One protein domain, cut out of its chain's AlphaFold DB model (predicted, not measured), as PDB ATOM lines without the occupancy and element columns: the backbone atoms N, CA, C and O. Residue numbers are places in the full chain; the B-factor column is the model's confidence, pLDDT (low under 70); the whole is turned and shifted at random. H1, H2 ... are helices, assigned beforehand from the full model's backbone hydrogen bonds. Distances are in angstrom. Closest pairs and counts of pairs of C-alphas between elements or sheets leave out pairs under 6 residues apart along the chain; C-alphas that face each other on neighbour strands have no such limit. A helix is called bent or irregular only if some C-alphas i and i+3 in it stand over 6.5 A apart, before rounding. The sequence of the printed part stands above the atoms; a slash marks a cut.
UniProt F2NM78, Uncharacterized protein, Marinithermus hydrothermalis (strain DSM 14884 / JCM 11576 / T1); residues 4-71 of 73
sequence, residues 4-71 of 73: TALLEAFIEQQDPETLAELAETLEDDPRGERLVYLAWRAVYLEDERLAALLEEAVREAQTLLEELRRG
ATOM      1  N   THR A   4     303.874 215.942 267.670       95.12
ATOM      2  CA  THR A   4     303.171 215.071 268.623       95.12
ATOM      3  C   THR A   4     302.564 215.842 269.793       95.12
ATOM      4  O   THR A   4     301.434 215.557 270.171       95.12
ATOM      5  N   ALA A   5     303.268 216.844 270.326       96.00
ATOM      6  CA  ALA A   5     302.750 217.696 271.393       96.00
ATOM      7  C   ALA A   5     301.613 218.602 270.895       96.00
ATOM      8  O   ALA A   5     300.648 218.831 271.618       96.00
ATOM      9  N   LEU A   6     301.693 219.070 269.646       96.25
ATOM     10  CA  LEU A   6     300.632 219.866 269.029       96.25
ATOM     11  C   LEU A   6     299.366 219.025 268.769       96.25
ATOM     12  O   LEU A   6     298.255 219.478 269.032       96.25
ATOM     13  N   LEU A   7     299.528 217.770 268.335       97.50
ATOM     14  CA  LEU A   7     298.424 216.811 268.201       97.50
ATOM     15  C   LEU A   7     297.762 216.518 269.553       97.50
ATOM     16  O   LEU A   7     296.539 216.529 269.650       97.50
ATOM     17  N   GLU A   8     298.553 216.279 270.603       97.50
ATOM     18  CA  GLU A   8     298.043 216.072 271.966       97.50
ATOM     19  C   GLU A   8     297.268 217.293 272.471       97.50
ATOM     20  O   GLU A   8     296.151 217.143 272.971       97.50
ATOM     21  N   ALA A   9     297.820 218.493 272.271       97.31
ATOM     22  CA  ALA A   9     297.181 219.747 272.646       97.31
ATOM     23  C   ALA A   9     295.830 219.933 271.941       97.31
ATOM     24  O   ALA A   9     294.851 220.290 272.597       97.31
ATOM     25  N   PHE A  10     295.752 219.638 270.640       98.06
ATOM     26  CA  PHE A  10     294.500 219.710 269.890       98.06
ATOM     27  C   PHE A  10     293.477 218.665 270.349       98.06
ATOM     28  O   PHE A  10     292.299 218.979 270.482       98.06
ATOM     29  N   ILE A  11     293.900 217.428 270.625       98.12
ATOM     30  CA  ILE A  11     292.996 216.367 271.103       98.12
ATOM     31  C   ILE A  11     292.367 216.743 272.455       98.12
ATOM     32  O   ILE A  11     291.197 216.438 272.694       98.12
ATOM     33  N   GLU A  12     293.132 217.392 273.335       97.56
ATOM     34  CA  GLU A  12     292.661 217.832 274.650       97.56
ATOM     35  C   GLU A  12     291.752 219.065 274.566       97.56
ATOM     36  O   GLU A  12     290.696 219.094 275.198       97.56
ATOM     37  N   GLN A  13     292.148 220.074 273.786       95.81
ATOM     38  CA  GLN A  13     291.477 221.378 273.757       95.81
ATOM     39  C   GLN A  13     290.350 221.459 272.723       95.81
ATOM     40  O   GLN A  13     289.400 222.214 272.918       95.81
ATOM     41  N   GLN A  14     290.437 220.662 271.654       95.75
ATOM     42  CA  GLN A  14     289.492 220.601 270.535       95.75
ATOM     43  C   GLN A  14     289.173 221.974 269.941       95.75
ATOM     44  O   GLN A  14     288.055 222.222 269.495       95.75
ATOM     45  N   ASP A  15     290.139 222.886 269.962       94.69
ATOM     46  CA  ASP A  15     289.922 224.254 269.534       94.69
ATOM     47  C   ASP A  15     290.346 224.450 268.062       94.69
ATOM     48  O   ASP A  15     291.288 223.815 267.573       94.69
ATOM     49  N   PRO A  16     289.641 225.319 267.323       94.88
ATOM     50  CA  PRO A  16     289.918 225.551 265.913       94.88
ATOM     51  C   PRO A  16     291.229 226.311 265.652       94.88
ATOM     52  O   PRO A  16     291.737 226.226 264.535       94.88
ATOM     53  N   GLU A  17     291.788 227.030 266.632       95.56
ATOM     54  CA  GLU A  17     293.066 227.740 266.466       95.56
ATOM     55  C   GLU A  17     294.229 226.738 266.447       95.56
ATOM     56  O   GLU A  17     295.050 226.769 265.529       95.56
ATOM     57  N   THR A  18     294.241 225.766 267.362       96.69
ATOM     58  CA  THR A  18     295.231 224.680 267.364       96.69
ATOM     59  C   THR A  18     295.078 223.778 266.135       96.69
ATOM     60  O   THR A  18     296.074 223.301 265.591       96.69
ATOM     61  N   LEU A  19     293.853 223.571 265.628       97.44
ATOM     62  CA  LEU A  19     293.646 222.867 264.355       97.44
ATOM     63  C   LEU A  19     294.269 223.620 263.165       97.44
ATOM     64  O   LEU A  19     294.818 222.989 262.261       97.44
ATOM     65  N   ALA A  20     294.196 224.953 263.156       96.75
ATOM     66  CA  ALA A  20     294.846 225.768 262.133       96.75
ATOM     67  C   ALA A  20     296.380 225.683 262.238       96.75
ATOM     68  O   ALA A  20     297.041 225.459 261.226       96.75
ATOM     69  N   GLU A  21     296.940 225.748 263.451       96.62
ATOM     70  CA  GLU A  21     298.385 225.566 263.679       96.62
ATOM     71  C   GLU A  21     298.865 224.165 263.248       96.62
ATOM     72  O   GLU A  21     299.940 224.015 262.655       96.62
ATOM     73  N   LEU A  22     298.055 223.124 263.489       96.81
ATOM     74  CA  LEU A  22     298.321 221.772 262.985       96.81
ATOM     75  C   LEU A  22     298.385 221.747 261.461       96.81
ATOM     76  O   LEU A  22     299.285 221.120 260.909       96.81
ATOM     77  N   ALA A  23     297.452 222.417 260.789       96.50
ATOM     78  CA  ALA A  23     297.419 222.455 259.335       96.50
ATOM     79  C   ALA A  23     298.641 223.164 258.739       96.50
ATOM     80  O   ALA A  23     299.183 222.676 257.754       96.50
ATOM     81  N   GLU A  24     299.113 224.252 259.352       96.06
ATOM     82  CA  GLU A  24     300.363 224.915 258.951       96.06
ATOM     83  C   GLU A  24     301.579 224.004 259.167       96.06
ATOM     84  O   GLU A  24     302.451 223.892 258.309       96.06
ATOM     85  N   THR A  25     301.623 223.291 260.294       95.81
ATOM     86  CA  THR A  25     302.718 222.354 260.598       95.81
ATOM     87  C   THR A  25     302.743 221.155 259.640       95.81
ATOM     88  O   THR A  25     303.807 220.594 259.378       95.81
ATOM     89  N   LEU A  26     301.577 220.753 259.130       95.88
ATOM     90  CA  LEU A  26     301.372 219.586 258.270       95.88
ATOM     91  C   LEU A  26     301.245 219.931 256.777       95.88
ATOM     92  O   LEU A  26     300.972 219.026 255.994       95.88
ATOM     93  N   GLU A  27     301.432 221.191 256.369       92.94
ATOM     94  CA  GLU A  27     301.155 221.659 254.998       92.94
ATOM     95  C   GLU A  27     301.857 220.812 253.919       92.94
ATOM     96  O   GLU A  27     301.260 220.503 252.888       92.94
ATOM     97  N   ASP A  28     303.085 220.365 254.199       92.50
ATOM     98  CA  ASP A  28     303.900 219.539 253.301       92.50
ATOM     99  C   ASP A  28     303.966 218.047 253.710       92.50
ATOM    100  O   ASP A  28     304.699 217.266 253.093       92.50
ATOM    101  N   ASP A  29     303.241 217.625 254.755       92.50
ATOM    102  CA  ASP A  29     303.233 216.236 255.232       92.50
ATOM    103  C   ASP A  29     301.999 215.479 254.702       92.50
ATOM    104  O   ASP A  29     300.875 215.741 255.144       92.50
ATOM    105  N   PRO A  30     302.171 214.483 253.810       92.44
ATOM    106  CA  PRO A  30     301.048 213.759 253.216       92.44
ATOM    107  C   PRO A  30     300.188 213.016 254.249       92.44
ATOM    108  O   PRO A  30     299.004 212.773 254.014       92.44
ATOM    109  N   ARG A  31     300.744 212.676 255.418       91.38
ATOM    110  CA  ARG A  31     299.999 212.016 256.502       91.38
ATOM    111  C   ARG A  31     298.988 212.957 257.160       91.38
ATOM    112  O   ARG A  31     298.027 212.507 257.774       91.38
ATOM    113  N   GLY A  32     299.199 214.265 257.022       94.62
ATOM    114  CA  GLY A  32     298.352 215.314 257.573       94.62
ATOM    115  C   GLY A  32     297.292 215.859 256.618       94.62
ATOM    116  O   GLY A  32     296.482 216.673 257.056       94.62
ATOM    117  N   GLU A  33     297.233 215.419 255.352       96.25
ATOM    118  CA  GLU A  33     296.329 215.987 254.331       96.25
ATOM    119  C   GLU A  33     294.868 216.065 254.794       96.25
ATOM    120  O   GLU A  33     294.164 217.045 254.526       96.25
ATOM    121  N   ARG A  34     294.396 215.048 255.526       97.06
ATOM    122  CA  ARG A  34     293.024 215.033 256.043       97.06
ATOM    123  C   ARG A  34     292.803 216.100 257.112       97.06
ATOM    124  O   ARG A  34     291.781 216.781 257.066       97.06
ATOM    125  N   LEU A  35     293.749 216.269 258.035       97.19
ATOM    126  CA  LEU A  35     293.699 217.312 259.062       97.19
ATOM    127  C   LEU A  35     293.761 218.704 258.438       97.19
ATOM    128  O   LEU A  35     292.944 219.553 258.791       97.19
ATOM    129  N   VAL A  36     294.642 218.905 257.453       98.00
ATOM    130  CA  VAL A  36     294.717 220.150 256.679       98.00
ATOM    131  C   VAL A  36     293.357 220.439 256.040       98.00
ATOM    132  O   VAL A  36     292.778 221.501 256.256       98.00
ATOM    133  N   TYR A  37     292.765 219.474 255.334       97.56
ATOM    134  CA  TYR A  37     291.444 219.642 254.725       97.56
ATOM    135  C   TYR A  37     290.344 220.006 255.740       97.56
ATOM    136  O   TYR A  37     289.485 220.847 255.457       97.56
ATOM    137  N   LEU A  38     290.352 219.388 256.923       97.81
ATOM    138  CA  LEU A  38     289.384 219.689 257.979       97.81
ATOM    139  C   LEU A  38     289.585 221.101 258.542       97.81
ATOM    140  O   LEU A  38     288.601 221.826 258.676       97.81
ATOM    141  N   ALA A  39     290.828 221.531 258.765       97.38
ATOM    142  CA  ALA A  39     291.146 222.893 259.192       97.38
ATOM    143  C   ALA A  39     290.635 223.943 258.193       97.38
ATOM    144  O   ALA A  39     289.944 224.887 258.572       97.38
ATOM    145  N   TRP A  40     290.869 223.726 256.895       96.75
ATOM    146  CA  TRP A  40     290.363 224.603 255.833       96.75
ATOM    147  C   TRP A  40     288.835 224.712 255.830       96.75
ATOM    148  O   TRP A  40     288.282 225.777 255.556       96.75
ATOM    149  N   ARG A  41     288.128 223.621 256.140       97.25
ATOM    150  CA  ARG A  41     286.664 223.635 256.262       97.25
ATOM    151  C   ARG A  41     286.185 224.327 257.532       97.25
ATOM    152  O   ARG A  41     285.144 224.977 257.473       97.25
ATOM    153  N   ALA A  42     286.911 224.189 258.641       95.75
ATOM    154  CA  ALA A  42     286.551 224.775 259.932       95.75
ATOM    155  C   ALA A  42     286.352 226.297 259.837       95.75
ATOM    156  O   ALA A  42     285.412 226.816 260.428       95.75
ATOM    157  N   VAL A  43     287.146 226.982 259.002       93.56
ATOM    158  CA  VAL A  43     287.057 228.435 258.741       93.56
ATOM    159  C   VAL A  43     285.661 228.892 258.289       93.56
ATOM    160  O   VAL A  43     285.281 230.037 258.516       93.56
ATOM    161  N   TYR A  44     284.886 228.013 257.648       93.69
ATOM    162  CA  TYR A  44     283.566 228.338 257.093       93.69
ATOM    163  C   TYR A  44     282.399 227.770 257.910       93.69
ATOM    164  O   TYR A  44     281.250 227.833 257.457       93.69
ATOM    165  N   LEU A  45     282.670 227.152 259.062       94.69
ATOM    166  CA  LEU A  45     281.657 226.515 259.896       94.69
ATOM    167  C   LEU A  45     281.517 227.225 261.238       94.69
ATOM    168  O   LEU A  45     282.471 227.746 261.798       94.69
ATOM    169  N   GLU A  46     280.302 227.169 261.770       92.94
ATOM    170  CA  GLU A  46     279.927 227.719 263.071       92.94
ATOM    171  C   GLU A  46     279.010 226.716 263.792       92.94
ATOM    172  O   GLU A  46     278.477 225.778 263.174       92.94
ATOM    173  N   ASP A  47     278.823 226.925 265.097       94.38
ATOM    174  CA  ASP A  47     277.921 226.166 265.968       94.38
ATOM    175  C   ASP A  47     278.142 224.636 265.905       94.38
ATOM    176  O   ASP A  47     279.267 224.135 265.897       94.38
ATOM    177  N   GLU A  48     277.052 223.868 265.845       94.12
ATOM    178  CA  GLU A  48     277.040 222.402 265.854       94.12
ATOM    179  C   GLU A  48     277.807 221.787 264.675       94.12
ATOM    180  O   GLU A  48     278.348 220.688 264.784       94.12
ATOM    181  N   ARG A  49     277.887 222.494 263.539       96.44
ATOM    182  CA  ARG A  49     278.631 222.013 262.366       96.44
ATOM    183  C   ARG A  49     280.133 222.109 262.587       96.44
ATOM    184  O   ARG A  49     280.853 221.214 262.149       96.44
ATOM    185  N   LEU A  50     280.585 223.173 263.251       96.75
ATOM    186  CA  LEU A  50     281.979 223.304 263.655       96.75
ATOM    187  C   LEU A  50     282.321 222.246 264.707       96.75
ATOM    188  O   LEU A  50     283.308 221.541 264.539       96.75
ATOM    189  N   ALA A  51     281.466 222.059 265.717       96.44
ATOM    190  CA  ALA A  51     281.666 221.034 266.742       96.44
ATOM    191  C   ALA A  51     281.794 219.619 266.142       96.44
ATOM    192  O   ALA A  51     282.759 218.912 266.420       96.44
ATOM    193  N   ALA A  52     280.884 219.232 265.240       97.38
ATOM    194  CA  ALA A  52     280.944 217.931 264.573       97.38
ATOM    195  C   ALA A  52     282.204 217.759 263.704       97.38
ATOM    196  O   ALA A  52     282.750 216.658 263.609       97.38
ATOM    197  N   LEU A  53     282.678 218.836 263.068       98.19
ATOM    198  CA  LEU A  53     283.926 218.810 262.307       98.19
ATOM    199  C   LEU A  53     285.145 218.670 263.227       98.19
ATOM    200  O   LEU A  53     286.062 217.925 262.894       98.19
ATOM    201  N   LEU A  54     285.155 219.344 264.378       98.00
ATOM    202  CA  LEU A  54     286.231 219.222 265.362       98.00
ATOM    203  C   LEU A  54     286.303 217.795 265.922       98.00
ATOM    204  O   LEU A  54     287.391 217.240 266.010       98.00
ATOM    205  N   GLU A  55     285.169 217.134 266.170       98.00
ATOM    206  CA  GLU A  55     285.144 215.710 266.546       98.00
ATOM    207  C   GLU A  55     285.704 214.780 265.452       98.00
ATOM    208  O   GLU A  55     286.291 213.731 265.738       98.00
ATOM    209  N   GLU A  56     285.487 215.108 264.177       98.25
ATOM    210  CA  GLU A  56     286.123 214.402 263.059       98.25
ATOM    211  C   GLU A  56     287.638 214.639 263.065       98.25
ATOM    212  O   GLU A  56     288.405 213.679 263.054       98.25
ATOM    213  N   ALA A  57     288.069 215.895 263.183       98.44
ATOM    214  CA  ALA A  57     289.479 216.263 263.221       98.44
ATOM    215  C   ALA A  57     290.218 215.633 264.410       98.44
ATOM    216  O   ALA A  57     291.344 215.171 264.251       98.44
ATOM    217  N   VAL A  58     289.591 215.531 265.584       98.62
ATOM    218  CA  VAL A  58     290.179 214.873 266.763       98.62
ATOM    219  C   VAL A  58     290.454 213.390 266.499       98.62
ATOM    220  O   VAL A  58     291.506 212.888 266.888       98.62
ATOM    221  N   ARG A  59     289.554 212.679 265.808       98.31
ATOM    222  CA  ARG A  59     289.763 211.260 265.454       98.31
ATOM    223  C   ARG A  59     290.914 211.073 264.469       98.31
ATOM    224  O   ARG A  59     291.701 210.137 264.612       98.31
ATOM    225  N   GLU A  60     291.040 211.975 263.503       98.19
ATOM    226  CA  GLU A  60     292.168 211.986 262.565       98.19
ATOM    227  C   GLU A  60     293.486 212.304 263.290       98.19
ATOM    228  O   GLU A  60     294.481 211.606 263.108       98.19
ATOM    229  N   ALA A  61     293.480 213.279 264.204       98.00
ATOM    230  CA  ALA A  61     294.641 213.629 265.019       98.00
ATOM    231  C   ALA A  61     295.093 212.476 265.927       98.00
ATOM    232  O   ALA A  61     296.290 212.217 266.043       98.00
ATOM    233  N   GLN A  62     294.153 211.748 266.538       98.12
ATOM    234  CA  GLN A  62     294.451 210.545 267.325       98.12
ATOM    235  C   GLN A  62     295.109 209.462 266.468       98.12
ATOM    236  O   GLN A  62     296.096 208.864 266.895       98.12
ATOM    237  N   THR A  63     294.592 209.242 265.258       96.75
ATOM    238  CA  THR A  63     295.132 208.252 264.318       96.75
ATOM    239  C   THR A  63     296.570 208.595 263.938       96.75
ATOM    240  O   THR A  63     297.466 207.775 264.139       96.75
ATOM    241  N   LEU A  64     296.815 209.838 263.512       96.31
ATOM    242  CA  LEU A  64     298.154 210.308 263.161       96.31
ATOM    243  C   LEU A  64     299.121 210.227 264.355       96.31
ATOM    244  O   LEU A  64     300.259 209.780 264.218       96.31
ATOM    245  N   LEU A  65     298.674 210.610 265.554       96.50
ATOM    246  CA  LEU A  65     299.489 210.520 266.766       96.50
ATOM    247  C   LEU A  65     299.880 209.069 267.089       96.50
ATOM    248  O   LEU A  65     301.017 208.808 267.494       96.50
ATOM    249  N   GLU A  66     298.965 208.112 266.917       95.62
ATOM    250  CA  GLU A  66     299.266 206.688 267.084       95.62
ATOM    251  C   GLU A  66     300.274 206.177 266.050       95.62
ATOM    252  O   GLU A  66     301.188 205.432 266.415       95.62
ATOM    253  N   GLU A  67     300.137 206.571 264.784       93.50
ATOM    254  CA  GLU A  67     301.057 206.201 263.703       93.50
ATOM    255  C   GLU A  67     302.473 206.718 263.971       93.50
ATOM    256  O   GLU A  67     303.431 205.936 263.966       93.50
ATOM    257  N   LEU A  68     302.593 208.001 264.332       92.44
ATOM    258  CA  LEU A  68     303.861 208.631 264.700       92.44
ATOM    259  C   LEU A  68     304.520 207.926 265.893       92.44
ATOM    260  O   LEU A  68     305.715 207.628 265.858       92.44
ATOM    261  N   ARG A  69     303.748 207.590 266.937       92.44
ATOM    262  CA  ARG A  69     304.257 206.863 268.117       92.44
ATOM    263  C   ARG A  69     304.697 205.437 267.797       92.44
ATOM    264  O   ARG A  69     305.608 204.921 268.443       92.44
ATOM    265  N   ARG A  70     304.057 204.784 266.825       89.62
ATOM    266  CA  ARG A  70     304.433 203.440 266.362       89.62
ATOM    267  C   ARG A  70     305.633 203.458 265.409       89.62
ATOM    268  O   ARG A  70     306.145 202.385 265.094       89.62
ATOM    269  N   GLY A  71     306.087 204.636 264.965       75.12
ATOM    270  CA  GLY A  71     307.094 204.768 263.909       75.12
ATOM    271  C   GLY A  71     306.601 204.229 262.563       75.12
ATOM    272  O   GLY A  71     307.411 203.776 261.755       75.12
TER     273      GLY A  71
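What this domain is: This is residues 4 to 71 of the 73 residues of an uncharacterized protein of Marinithermus hydrothermalis (strain DSM 14884 / JCM 11576 / T1) (UniProt F2NM78). Four helices make a small up-and-down bundle, each running against the one before it, with H1 and H2 side by side over the pair H3 and H4. Contacts close a ring from H1 to H2 to H3 to H4 and back to H1, and the long H4 makes the longest axis. The 68 printed residues hold four named helices, in the order H1, H2, H3, H4, and no named strand; the class is all helix. The whole is compact, with a radius of gyration of the C-alphas of 11.0 A, and elongated, spanning 36 by 23 by 15 A.

Where its parts are: H1 covers residues 4 to 13, from C-alpha 4 at (303.171, 215.071, 268.623), and is 14.2 A long. H2, residues 16 to 25, is also 14.2 A long. H3, residues 30 to 42, measures 19.4 A and is irregular: C-alphas 31 and 34 are 7.6 A apart. H4, residues 47 to 70, measures 34.9 A and ends with C-alpha 70 at (304.433, 203.440, 266.362).

How they stand to each other: H1 and H2 form a helical hairpin and touch, closest at the C-alphas of Phe 10 and Thr 18, 5.6 A, at a shallow tilt of 14 degrees, opposite ways. H2 and H3, the next hairpin, touch at the C-alphas of Ala 23 and Val 36, 4.4 A; their tilt of 33 degrees is only just shallow. H3 and H4, the third hairpin, touch at the C-alphas of Leu 35 and Ala 57, 6.0 A. H1 touches H4 at residues 58 to 68 of H4 alone, closest at the C-alphas of Ile 11 and Val 58, 5.4 A. H2 and H4 are close but not clearly touching, and H1 and H3 are apart. In H1, H2 and H4 every O i to N i+4 pair is within hydrogen-bond range; in H3, 7 of 9.

The domain as a whole: The C-alphas farthest apart, of Asp 47 and Gly 71, are 36.2 A apart. The printed part has no cut, and its three links are tight. Its mean pLDDT is 95.7, and no printed residue is under 70.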